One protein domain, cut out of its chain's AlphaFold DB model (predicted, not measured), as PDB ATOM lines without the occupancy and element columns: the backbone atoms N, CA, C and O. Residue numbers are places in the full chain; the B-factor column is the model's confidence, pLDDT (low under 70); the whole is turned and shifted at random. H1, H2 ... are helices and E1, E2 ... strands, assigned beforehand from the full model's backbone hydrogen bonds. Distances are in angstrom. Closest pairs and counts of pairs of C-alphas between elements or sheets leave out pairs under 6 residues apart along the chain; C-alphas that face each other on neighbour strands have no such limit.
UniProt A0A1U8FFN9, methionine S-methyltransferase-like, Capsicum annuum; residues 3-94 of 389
ATOM      1  N   PHE A   3     154.119 288.166-144.132       89.81
ATOM      2  CA  PHE A   3     153.526 286.833-144.048       89.81
ATOM      3  C   PHE A   3     152.244 286.874-143.228       89.81
ATOM      4  O   PHE A   3     152.226 287.410-142.121       89.81
ATOM      5  N   ASN A   4     151.187 286.273-143.768       89.38
ATOM      6  CA  ASN A   4     149.947 286.035-143.048       89.38
ATOM      7  C   ASN A   4     149.937 284.586-142.551       89.38
ATOM      8  O   ASN A   4     149.956 283.659-143.360       89.38
ATOM      9  N   MET A   5     149.956 284.398-141.234       86.56
ATOM     10  CA  MET A   5     150.113 283.092-140.603       86.56
ATOM     11  C   MET A   5     148.911 282.775-139.718       86.56
ATOM     12  O   MET A   5     148.557 283.540-138.817       86.56
ATOM     13  N   GLY A   6     148.325 281.598-139.935       81.12
ATOM     14  CA  GLY A   6     147.368 281.017-139.002       81.12
ATOM     15  C   GLY A   6     148.088 280.584-137.726       81.12
ATOM     16  O   GLY A   6     148.933 279.695-137.752       81.12
ATOM     17  N   GLY A   7     147.741 281.190-136.600       74.50
ATOM     18  CA  GLY A   7     148.374 281.005-135.297       74.50
ATOM     19  C   GLY A   7     148.001 279.717-134.564       74.50
ATOM     20  O   GLY A   7     148.173 279.672-133.354       74.50
ATOM     21  N   ARG A   8     147.506 278.671-135.248       82.56
ATOM     22  CA  ARG A   8     147.203 277.375-134.600       82.56
ATOM     23  C   ARG A   8     148.442 276.762-133.938       82.56
ATOM     24  O   ARG A   8     148.322 276.360-132.789       82.56
ATOM     25  N   PRO A   9     149.634 276.736-134.574       83.38
ATOM     26  CA  PRO A   9     150.866 276.283-133.912       83.38
ATOM     27  C   PRO A   9     151.310 277.196-132.758       83.38
ATOM     28  O   PRO A   9     152.316 276.939-132.117       83.38
ATOM     29  N   GLY A  10     150.612 278.302-132.518       83.62
ATOM     30  CA  GLY A  10     150.970 279.294-131.525       83.62
ATOM     31  C   GLY A  10     151.964 280.335-132.016       83.62
ATOM     32  O   GLY A  10     152.742 280.128-132.956       83.62
ATOM     33  N   GLN A  11     151.917 281.506-131.379       83.25
ATOM     34  CA  GLN A  11     152.713 282.662-131.802       83.25
ATOM     35  C   GLN A  11     154.215 282.399-131.677       83.25
ATOM     36  O   GLN A  11     154.974 282.755-132.579       83.25
ATOM     37  N   ALA A  12     154.638 281.746-130.591       84.06
ATOM     38  CA  ALA A  12     156.043 281.439-130.343       84.06
ATOM     39  C   ALA A  12     156.629 280.522-131.429       84.06
ATOM     40  O   ALA A  12     157.732 280.761-131.915       84.06
ATOM     41  N   VAL A  13     155.871 279.514-131.875       87.00
ATOM     42  CA  VAL A  13     156.317 278.605-132.940       87.00
ATOM     43  C   VAL A  13     156.368 279.304-134.288       87.00
ATOM     44  O   VAL A  13     157.342 279.127-135.019       87.00
ATOM     45  N   CYS A  14     155.372 280.140-134.600       86.50
ATOM     46  CA  CYS A  14     155.387 280.935-135.826       86.50
ATOM     47  C   CYS A  14     156.613 281.856-135.873       86.50
ATOM     48  O   CYS A  14     157.297 281.903-136.892       86.50
ATOM     49  N   LYS A  15     156.934 282.537-134.764       88.31
ATOM     50  CA  LYS A  15     158.117 283.404-134.662       88.31
ATOM     51  C   LYS A  15     159.409 282.599-134.841       88.31
ATOM     52  O   LYS A  15     160.198 282.893-135.738       88.31
ATOM     53  N   ARG A  16     159.549 281.497-134.095       88.12
ATOM     54  CA  ARG A  16     160.729 280.619-134.127       88.12
ATOM     55  C   ARG A  16     160.971 279.967-135.492       88.12
ATOM     56  O   ARG A  16     162.111 279.649-135.830       88.12
ATOM     57  N   LEU A  17     159.924 279.726-136.285       88.75
ATOM     58  CA  LEU A  17     160.049 279.194-137.647       88.75
ATOM     59  C   LEU A  17     160.826 280.149-138.558       88.75
ATOM     60  O   LEU A  17     161.636 279.696-139.366       88.75
ATOM     61  N   PHE A  18     160.595 281.452-138.420       90.19
ATOM     62  CA  PHE A  18     161.308 282.471-139.182       90.19
ATOM     63  C   PHE A  18     162.674 282.779-138.563       90.19
ATOM     64  O   PHE A  18     163.670 282.813-139.284       90.19
ATOM     65  N   GLU A  19     162.741 282.936-137.238       90.50
ATOM     66  CA  GLU A  19     163.982 283.287-136.534       90.50
ATOM     67  C   GLU A  19     165.079 282.252-136.766       90.50
ATOM     68  O   GLU A  19     166.181 282.632-137.143       90.50
ATOM     69  N   ARG A  20     164.775 280.943-136.713       90.00
ATOM     70  CA  ARG A  20     165.783 279.897-136.987       90.00
ATOM     71  C   ARG A  20     166.392 279.964-138.390       90.00
ATOM     72  O   ARG A  20     167.381 279.296-138.670       90.00
ATOM     73  N   ARG A  21     165.764 280.704-139.309       89.38
ATOM     74  CA  ARG A  21     166.222 280.912-140.690       89.38
ATOM     75  C   ARG A  21     166.948 282.250-140.876       89.38
ATOM     76  O   ARG A  21     167.235 282.621-142.010       89.38
ATOM     77  N   GLY A  22     167.255 282.958-139.787       89.38
ATOM     78  CA  GLY A  22     167.990 284.224-139.790       89.38
ATOM     79  C   GLY A  22     167.113 285.450-140.059       89.38
ATOM     80  O   GLY A  22     167.628 286.507-140.433       89.38
ATOM     81  N   LEU A  23     165.789 285.320-139.920       90.06
ATOM     82  CA  LEU A  23     164.850 286.430-140.093       90.06
ATOM     83  C   LEU A  23     164.600 287.142-138.757       90.06
ATOM     84  O   LEU A  23     164.254 286.509-137.765       90.06
ATOM     85  N   CYS A  24     164.683 288.467-138.765       89.56
ATOM     86  CA  CYS A  24     164.078 289.322-137.753       89.56
ATOM     87  C   CYS A  24     162.566 289.408-138.008       89.56
ATOM     88  O   CYS A  24     162.137 289.635-139.146       89.56
ATOM     89  N   VAL A  25     161.764 289.195-136.962       90.75
ATOM     90  CA  VAL A  25     160.305 289.051-137.050       90.75
ATOM     91  C   VAL A  25     159.618 290.110-136.200       90.75
ATOM     92  O   VAL A  25     159.669 290.059-134.973       90.75
ATOM     93  N   ASN A  26     158.878 291.000-136.856       91.25
ATOM     94  CA  ASN A  26     158.037 292.001-136.211       91.25
ATOM     95  C   ASN A  26     156.563 291.669-136.435       91.25
ATOM     96  O   ASN A  26     156.105 291.545-137.573       91.25
ATOM     97  N   LYS A  27     155.793 291.531-135.352       91.50
ATOM     98  CA  LYS A  27     154.340 291.348-135.442       91.50
ATOM     99  C   LYS A  27     153.695 292.695-135.770       91.50
ATOM    100  O   LYS A  27     153.740 293.604-134.953       91.50
ATOM    101  N   LEU A  28     153.107 292.809-136.958       92.12
ATOM    102  CA  LEU A  28     152.440 294.034-137.405       92.12
ATOM    103  C   LEU A  28     151.003 294.107-136.904       92.12
ATOM    104  O   LEU A  28     150.513 295.174-136.549       92.12
ATOM    105  N   TRP A  29     150.315 292.968-136.917       91.38
ATOM    106  CA  TRP A  29     148.898 292.904-136.601       91.38
ATOM    107  C   TRP A  29     148.493 291.496-136.181       91.38
ATOM    108  O   TRP A  29     149.121 290.511-136.573       91.38
ATOM    109  N   GLN A  30     147.426 291.404-135.393       89.81
ATOM    110  CA  GLN A  30     146.824 290.142-134.996       89.81
ATOM    111  C   GLN A  30     145.320 290.316-134.789       89.81
ATOM    112  O   GLN A  30     144.883 291.292-134.185       89.81
ATOM    113  N   THR A  31     144.543 289.326-135.216       91.12
ATOM    114  CA  THR A  31     143.141 289.160-134.812       91.12
ATOM    115  C   THR A  31     142.859 287.714-134.427       91.12
ATOM    116  O   THR A  31     143.718 286.846-134.580       91.12
ATOM    117  N   LYS A  32     141.652 287.433-133.942       92.19
ATOM    118  CA  LYS A  32     141.136 286.071-133.779       92.19
ATOM    119  C   LYS A  32     140.073 285.819-134.841       92.19
ATOM    120  O   LYS A  32     139.247 286.685-135.113       92.19
ATOM    121  N   ILE A  33     140.094 284.632-135.433       91.69
ATOM    122  CA  ILE A  33     139.113 284.212-136.435       91.69
ATOM    123  C   ILE A  33     138.438 282.947-135.937       91.69
ATOM    124  O   ILE A  33     139.098 282.033-135.435       91.69
ATOM    125  N   LEU A  34     137.109 282.910-136.052       92.56
ATOM    126  CA  LEU A  34     136.334 281.723-135.718       92.56
ATOM    127  C   LEU A  34     136.813 280.544-136.562       92.56
ATOM    128  O   LEU A  34     136.985 280.654-137.776       92.56
ATOM    129  N   GLN A  35     137.021 279.409-135.906       88.81
ATOM    130  CA  GLN A  35     137.272 278.168-136.611       88.81
ATOM    131  C   GLN A  35     136.002 277.784-137.367       88.81
ATOM    132  O   GLN A  35     134.910 277.785-136.793       88.81
ATOM    133  N   ALA A  36     136.147 277.458-138.648       85.06
ATOM    134  CA  ALA A  36     135.033 276.940-139.423       85.06
ATOM    135  C   ALA A  36     134.561 275.608-138.814       85.06
ATOM    136  O   ALA A  36     135.378 274.787-138.390       85.06
ATOM    137  N   ALA A  37     133.241 275.429-138.719       77.94
ATOM    138  CA  ALA A  37     132.627 274.311-137.998       77.94
ATOM    139  C   ALA A  37     132.924 272.936-138.627       77.94
ATOM    140  O   ALA A  37     132.796 271.912-137.964       77.94
ATOM    141  N   ASP A  38     133.324 272.927-139.895       81.69
ATOM    142  CA  ASP A  38     133.711 271.766-140.693       81.69
ATOM    143  C   ASP A  38     135.204 271.413-140.583       81.69
ATOM    144  O   ASP A  38     135.627 270.362-141.061       81.69
ATOM    145  N   THR A  39     136.026 272.260-139.951       83.44
ATOM    146  CA  THR A  39     137.453 271.963-139.800       83.44
ATOM    147  C   THR A  39     137.679 270.962-138.676       83.44
ATOM    148  O   THR A  39     137.570 271.305-137.496       83.44
ATOM    149  N   ASP A  40     138.079 269.744-139.030       86.69
ATOM    150  CA  ASP A  40     138.501 268.763-138.040       86.69
ATOM    151  C   ASP A  40     139.889 269.103-137.473       86.69
ATOM    152  O   ASP A  40     140.868 269.266-138.205       86.69
ATOM    153  N   ILE A  41     139.969 269.212-136.146       89.69
ATOM    154  CA  ILE A  41     141.213 269.450-135.402       89.69
ATOM    155  C   ILE A  41     141.681 268.212-134.624       89.69
ATOM    156  O   ILE A  41     142.651 268.306-133.874       89.69
ATOM    157  N   SER A  42     141.032 267.054-134.800       90.38
ATOM    158  CA  SER A  42     141.390 265.785-134.143       90.38
ATOM    159  C   SER A  42     142.856 265.393-134.369       90.38
ATOM    160  O   SER A  42     143.549 265.017-133.426       90.38
ATOM    161  N   ALA A  43     143.376 265.604-135.582       90.12
ATOM    162  CA  ALA A  43     144.779 265.362-135.913       90.12
ATOM    163  C   ALA A  43     145.744 266.190-135.044       90.12
ATOM    164  O   ALA A  43     146.808 265.709-134.665       90.12
ATOM    165  N   LEU A  44     145.368 267.422-134.679       91.12
ATOM    166  CA  LEU A  44     146.185 268.269-133.807       91.12
ATOM    167  C   LEU A  44     146.185 267.745-132.366       91.12
ATOM    168  O   LEU A  44     147.212 267.812-131.701       91.12
ATOM    169  N   VAL A  45     145.072 267.162-131.906       90.94
ATOM    170  CA  VAL A  45     144.984 266.503-130.591       90.94
ATOM    171  C   VAL A  45     145.923 265.296-130.517       90.94
ATOM    172  O   VAL A  45     146.609 265.117-129.509       90.94
ATOM    173  N   GLU A  46     145.999 264.495-131.582       91.19
ATOM    174  CA  GLU A  46     146.929 263.359-131.656       91.19
ATOM    175  C   GLU A  46     148.399 263.811-131.719       91.19
ATOM    176  O   GLU A  46     149.275 263.190-131.106       91.19
ATOM    177  N   ILE A  47     148.688 264.937-132.381       87.81
ATOM    178  CA  ILE A  47     150.027 265.546-132.358       87.81
ATOM    179  C   ILE A  47     150.383 266.037-130.943       87.81
ATOM    180  O   ILE A  47     151.491 265.772-130.481       87.81
ATOM    181  N   GLU A  48     149.470 266.684-130.207       90.38
ATOM    182  CA  GLU A  48     149.725 267.084-128.803       90.38
ATOM    183  C   GLU A  48     149.927 265.886-127.866       90.38
ATOM    184  O   GLU A  48     150.525 266.013-126.803       90.38
ATOM    185  N   LYS A  49     149.398 264.710-128.220       88.25
ATOM    186  CA  LYS A  49     149.583 263.481-127.439       88.25
ATOM    187  C   LYS A  49     150.965 262.860-127.651       88.25
ATOM    188  O   LYS A  49     151.494 262.236-126.735       88.25
ATOM    189  N   SER A  50     151.517 263.004-128.853       86.81
ATOM    190  CA  SER A  50     152.783 262.392-129.273       86.81
ATOM    191  C   SER A  50     153.977 263.352-129.231       86.81
ATOM    192  O   SER A  50     155.118 262.911-129.353       86.81
ATOM    193  N   SER A  51     153.741 264.652-129.030       83.50
ATOM    194  CA  SER A  51     154.778 265.687-129.008       83.50
ATOM    195  C   SER A  51     154.646 266.620-127.802       83.50
ATOM    196  O   SER A  51     153.564 266.810-127.257       83.50
ATOM    197  N   MET A  52     155.751 267.268-127.419       79.06
ATOM    198  CA  MET A  52     155.759 268.341-126.408       79.06
ATOM    199  C   MET A  52     155.155 269.661-126.923       79.06
ATOM    200  O   MET A  52     155.181 270.674-126.224       79.06
ATOM    201  N   HIS A  53     154.665 269.694-128.165       83.50
ATOM    202  CA  HIS A  53     154.116 270.899-128.764       83.50
ATOM    203  C   HIS A  53     152.664 271.122-128.326       83.50
ATOM    204  O   HIS A  53     151.856 270.197-128.336       83.50
ATOM    205  N   ARG A  54     152.327 272.370-127.986       86.31
ATOM    206  CA  ARG A  54     150.976 272.801-127.622       86.31
ATOM    207  C   ARG A  54     150.462 273.793-128.659       86.31
ATOM    208  O   ARG A  54     151.081 274.837-128.853       86.31
ATOM    209  N   PHE A  55     149.328 273.482-129.278       91.12
ATOM    210  CA  PHE A  55     148.647 274.403-130.186       91.12
ATOM    211  C   PHE A  55     147.892 275.478-129.390       91.12
ATOM    212  O   PHE A  55     147.508 275.270-128.236       91.12
ATOM    213  N   GLU A  56     147.658 276.632-130.014       92.56
ATOM    214  CA  GLU A  56     146.964 277.772-129.410       92.56
ATOM    215  C   GLU A  56     145.596 277.997-130.069       92.56
ATOM    216  O   GLU A  56     145.486 278.391-131.233       92.56
ATOM    217  N   PHE A  57     144.540 277.791-129.283       93.75
ATOM    218  CA  PHE A  57     143.154 278.126-129.614       93.75
ATOM    219  C   PHE A  57     142.556 279.033-128.541       93.75
ATOM    220  O   PHE A  57     143.109 279.164-127.456       93.75
ATOM    221  N   PHE A  58     141.394 279.622-128.808       94.50
ATOM    222  CA  PHE A  58     140.666 280.452-127.849       94.50
ATOM    223  C   PHE A  58     139.184 280.079-127.824       94.50
ATOM    224  O   PHE A  58     138.615 279.644-128.830       94.50
ATOM    225  N   MET A  59     138.545 280.262-126.671       93.88
ATOM    226  CA  MET A  59     137.094 280.121-126.530       93.88
ATOM    227  C   MET A  59     136.417 281.395-127.054       93.88
ATOM    228  O   MET A  59     136.480 282.455-126.430       93.88
ATOM    229  N   GLY A  60     135.786 281.306-128.223       91.31
ATOM    230  CA  GLY A  60     135.190 282.444-128.921       91.31
ATOM    231  C   GLY A  60     136.221 283.497-129.345       91.31
ATOM    232  O   GLY A  60     137.421 283.238-129.379       91.31
ATOM    233  N   LEU A  61     135.752 284.696-129.701       91.00
ATOM    234  CA  LEU A  61     136.613 285.813-130.127       91.00
ATOM    235  C   LEU A  61     137.118 286.675-128.959       91.00
ATOM    236  O   LEU A  61     138.103 287.392-129.107       91.00
ATOM    237  N   VAL A  62     136.453 286.604-127.804       87.94
ATOM    238  CA  VAL A  62     136.723 287.481-126.650       87.94
ATOM    239  C   VAL A  62     137.718 286.851-125.672       87.94
ATOM    240  O   VAL A  62     138.430 287.571-124.991       87.94
ATOM    241  N   GLY A  63     137.817 285.518-125.605       83.12
ATOM    242  CA  GLY A  63     138.706 284.854-124.649       83.12
ATOM    243  C   GLY A  63     140.180 285.121-124.947       83.12
ATOM    244  O   GLY A  63     140.638 284.825-126.047       83.12
ATOM    245  N   ASP A  64     140.927 285.663-123.985       84.44
ATOM    246  CA  ASP A  64     142.339 286.046-124.162       84.44
ATOM    247  C   ASP A  64     143.339 284.974-123.734       84.44
ATOM    248  O   ASP A  64     144.507 285.021-124.119       84.44
ATOM    249  N   GLN A  65     142.879 283.969-122.990       90.50
ATOM    250  CA  GLN A  65     143.723 282.868-122.556       90.50
ATOM    251  C   GLN A  65     143.728 281.738-123.597       90.50
ATOM    252  O   GLN A  65     142.657 281.225-123.939       90.50
ATOM    253  N   PRO A  66     144.909 281.314-124.088       92.25
ATOM    254  CA  PRO A  66     144.992 280.224-125.044       92.25
ATOM    255  C   PRO A  66     144.729 278.862-124.382       92.25
ATOM    256  O   PRO A  66     145.271 278.527-123.323       92.25
ATOM    257  N   ILE A  67     143.939 278.032-125.056       93.12
ATOM    258  CA  ILE A  67     143.653 276.636-124.714       93.12
ATOM    259  C   ILE A  67     144.345 275.696-125.714       93.12
ATOM    260  O   ILE A  67     144.580 276.071-126.860       93.12
ATOM    261  N   CYS A  68     144.693 274.483-125.273       92.75
ATOM    262  CA  CYS A  68     145.304 273.462-126.135       92.75
ATOM    263  C   CYS A  68     144.295 272.858-127.126       92.75
ATOM    264  O   CYS A  68     143.078 273.012-126.954       92.75
ATOM    265  N   ALA A  69     144.787 272.127-128.132       93.38
ATOM    266  CA  ALA A  69     143.940 271.470-129.129       93.38
ATOM    267  C   ALA A  69     142.944 270.501-128.482       93.38
ATOM    268  O   ALA A  69     141.778 270.481-128.872       93.38
ATOM    269  N   ARG A  70     143.360 269.743-127.455       93.31
ATOM    270  CA  ARG A  70     142.465 268.812-126.737       93.31
ATOM    271  C   ARG A  70     141.252 269.517-126.126       93.31
ATOM    272  O   ARG A  70     140.119 269.076-126.317       93.31
ATOM    273  N   THR A  71     141.482 270.616-125.408       94.12
ATOM    274  CA  THR A  71     140.404 271.401-124.789       94.12
ATOM    275  C   THR A  71     139.542 272.072-125.852       94.12
ATOM    276  O   THR A  71     138.321 272.063-125.735       94.12
ATOM    277  N   ALA A  72     140.154 272.604-126.915       94.00
ATOM    278  CA  ALA A  72     139.430 273.220-128.023       94.00
ATOM    279  C   ALA A  72     138.513 272.217-128.737       94.00
ATOM    280  O   ALA A  72     137.357 272.530-129.013       94.00
ATOM    281  N   TRP A  73     138.996 270.995-128.977       94.00
ATOM    282  CA  TRP A  73     138.221 269.924-129.598       94.00
ATOM    283  C   TRP A  73     137.034 269.507-128.727       94.00
ATOM    284  O   TRP A  73     135.905 269.458-129.214       94.00
ATOM    285  N   ALA A  74     137.265 269.282-127.429       94.19
ATOM    286  CA  ALA A  74     136.204 268.918-126.490       94.19
ATOM    287  C   ALA A  74     135.148 270.030-126.363       94.19
ATOM    288  O   ALA A  74     133.947 269.759-126.421       94.19
ATOM    289  N   TYR A  75     135.585 271.288-126.259       94.12
ATOM    290  CA  TYR A  75     134.692 272.443-126.185       94.12
ATOM    291  C   TYR A  75     133.877 272.630-127.473       94.12
ATOM    292  O   TYR A  75     132.670 272.857-127.407       94.12
ATOM    293  N   GLY A  76     134.507 272.465-128.640       92.31
ATOM    294  CA  GLY A  76     133.834 272.511-129.941       92.31
ATOM    295  C   GLY A  76     132.780 271.413-130.104       92.31
ATOM    296  O   GLY A  76     131.658 271.689-130.527       92.31
ATOM    297  N   LYS A  77     133.094 270.173-129.697       91.69
ATOM    298  CA  LYS A  77     132.140 269.047-129.706       91.69
ATOM    299  C   LYS A  77     130.943 269.268-128.781       91.69
ATOM    300  O   LYS A  77     129.852 268.809-129.102       91.69
ATOM    301  N   ALA A  78     131.125 270.001-127.685       92.88
ATOM    302  CA  ALA A  78     130.052 270.396-126.777       92.88
ATOM    303  C   ALA A  78     129.204 271.588-127.285       92.88
ATOM    304  O   ALA A  78     128.378 272.111-126.542       92.88
ATOM    305  N   GLY A  79     129.398 272.040-128.532       91.19
ATOM    306  CA  GLY A  79     128.667 273.166-129.132       91.19
ATOM    307  C   GLY A  79     129.299 274.541-128.884       91.19
ATOM    308  O   GLY A  79     128.734 275.563-129.279       91.19
ATOM    309  N   GLY A  80     130.470 274.589-128.245       91.62
ATOM    310  CA  GLY A  80     131.242 275.811-128.051       91.62
ATOM    311  C   GLY A  80     131.846 276.338-129.354       91.62
ATOM    312  O   GLY A  80     132.192 275.583-130.260       91.62
ATOM    313  N   ARG A  81     132.016 277.660-129.458       92.75
ATOM    314  CA  ARG A  81     132.721 278.280-130.592       92.75
ATOM    315  C   ARG A  81     134.196 278.421-130.255       92.75
ATOM    316  O   ARG A  81     134.532 279.071-129.270       92.75
ATOM    317  N   ILE A  82     135.074 277.875-131.086       94.19
ATOM    318  CA  ILE A  82     136.524 278.053-130.957       94.19
ATOM    319  C   ILE A  82     137.038 279.049-131.997       94.19
ATOM    320  O   ILE A  82     136.488 279.173-133.091       94.19
ATOM    321  N   SER A  83     138.096 279.770-131.655       93.19
ATOM    322  CA  SER A  83     138.824 280.638-132.575       93.19
ATOM    323  C   SER A  83     140.322 280.355-132.504       93.19
ATOM    324  O   SER A  83     140.806 279.692-131.584       93.19
ATOM    325  N   HIS A  84     141.061 280.836-133.494       91.81
ATOM    326  CA  HIS A  84     142.520 280.833-133.491       91.81
ATOM    327  C   HIS A  84     143.030 282.213-133.901       91.81
ATOM    328  O   HIS A  84     142.314 282.995-134.532       91.81
ATOM    329  N   ALA A  85     144.270 282.524-133.530       90.62
ATOM    330  CA  ALA A  85     144.888 283.776-133.937       90.62
ATOM    331  C   ALA A  85     145.186 283.768-135.445       90.62
ATOM    332  O   ALA A  85     145.620 282.756-135.988       90.62
ATOM    333  N   LEU A  86     145.003 284.903-136.109       90.44
ATOM    334  CA  LEU A  86     145.580 285.207-137.412       90.44
ATOM    335  C   LEU A  86     146.556 286.361-137.209       90.44
ATOM    336  O   LEU A  86     146.145 287.441-136.783       90.44
ATOM    337  N   SER A  87     147.832 286.124-137.493       90.94
ATOM    338  CA  SER A  87     148.902 287.091-137.256       90.94
ATOM    339  C   SER A  87     149.564 287.487-138.567       90.94
ATOM    340  O   SER A  87     149.888 286.636-139.396       90.94
ATOM    341  N   VAL A  88     149.819 288.783-138.721       92.00
ATOM    342  CA  VAL A  88     150.600 289.334-139.826       92.00
ATOM    343  C   VAL A  88     151.977 289.713-139.302       92.00
ATOM    344  O   VAL A  88     152.109 290.546-138.401       92.00
ATOM    345  N   TYR A  89     153.002 289.102-139.883       92.69
ATOM    346  CA  TYR A  89     154.398 289.340-139.540       92.69
ATOM    347  C   TYR A  89     155.118 290.066-140.676       92.69
ATOM    348  O   TYR A  89     154.984 289.700-141.845       92.69
ATOM    349  N   SER A  90     155.913 291.074-140.327       93.69
ATOM    350  CA  SER A  90     156.976 291.602-141.176       93.69
ATOM    351  C   SER A  90     158.256 290.854-140.849       93.69
ATOM    352  O   SER A  90     158.713 290.878-139.708       93.69
ATOM    353  N   CYS A  91     158.825 290.194-141.849       92.88
ATOM    354  CA  CYS A  91     160.072 289.459-141.714       92.88
ATOM    355  C   CYS A  91     161.151 290.098-142.592       92.88
ATOM    356  O   CYS A  91     160.939 290.321-143.795       92.88
ATOM    357  N   GLN A  92     162.310 290.365-141.999       91.38
ATOM    358  CA  GLN A  92     163.492 290.907-142.667       91.38
ATOM    359  C   GLN A  92     164.687 289.997-142.406       91.38
ATOM    360  O   GLN A  92     164.878 289.526-141.293       91.38
ATOM    361  N   LEU A  93     165.478 289.713-143.435       90.38
ATOM    362  CA  LEU A  93     166.653 288.853-143.309       90.38
ATOM    363  C   LEU A  93     167.816 289.689-142.766       90.38
ATOM    364  O   LEU A  93     168.123 290.709-143.378       90.38
ATOM    365  N   ARG A  94     168.433 289.282-141.643       86.69
ATOM    366  CA  ARG A  94     169.449 290.096-140.938       86.69
ATOM    367  C   ARG A  94     170.620 290.473-141.847       86.69
ATOM    368  O   ARG A  94     170.915 291.646-142.024       86.69
TER     369      ARG A  94
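What this domain is: This is residues 3 to 94 of the 389 residues of the protein "methionine S-methyltransferase-like" of Capsicum annuum (UniProt A0A1U8FFN9). A long, twisted ribbon of the strands E2 and E3, with the short E1 along the other side of E3, makes the longest axis; H1 packs on it toward the last residues of E3, and a helical hairpin, H2 and H3, lies toward the first residues of E3. The printed part has 92 residues, with elements in the order E1, H1, E2, H2, H3, E3; the sheet, E1 - E3 - E2, is antiparallel and the class is mixed, helices and strands. It is compact, with a radius of gyration of the C-alphas of 13.9 A, yet elongated, spanning 46 by 29 by 22 A.

Where its parts are: E1, residues 3 to 6, begins with C-alpha 3 at (153.526, 286.833, -144.048). H1 is residues 11 to 19. E2, residues 23 to 34, is 29.2 A long and bends by 64 degrees at residue 28. H2 is residues 42 to 50 and H3 residues 69 to 77. E3, residues 82 to 93, is 34.3 A long and ends with C-alpha 93 at (166.653, 288.853, -143.309).

How they stand to each other: N 5 and O 87 of E1 and E3 are 2.9 A apart, and N 31 and O 86 of E2 and E3 2.9 A, both within hydrogen-bond range. E1, H1 and E2 form a split strand-helix-strand unit, two strands running the same way with E3 between them, its crossover right-handed. H1 is on the sheet, over E3, at a height over the sheet of 7.4 A; it runs along the strands, at 22 degrees to E3 on the local plane. The closest C-alphas of H1 and E3 are those of Phe 18 and Cys 91, 7.5 A apart. H3 only grazes the sheet, with its residues 71 to 76. H2 and H3 touch, closest at the C-alphas of Val 45 and Arg 70, 5.2 A apart, at a shallow tilt of 31 degrees, opposite ways. H1 and H2 are apart. Every O i to N i+4 pair is within hydrogen-bond range in H2 and H3; in H1 4 of 5 are.

The domain as a whole: The C-alphas of Ala 78 and Arg 94 are the two farthest apart, at 46.3 A. The link from H2 to H3, residues 51 to 68, is long; its residues 58 to 59 pair antiparallel with residues 82 to 83 of E3. The printed part has no cut, and no printed residue is under 70 in pLDDT.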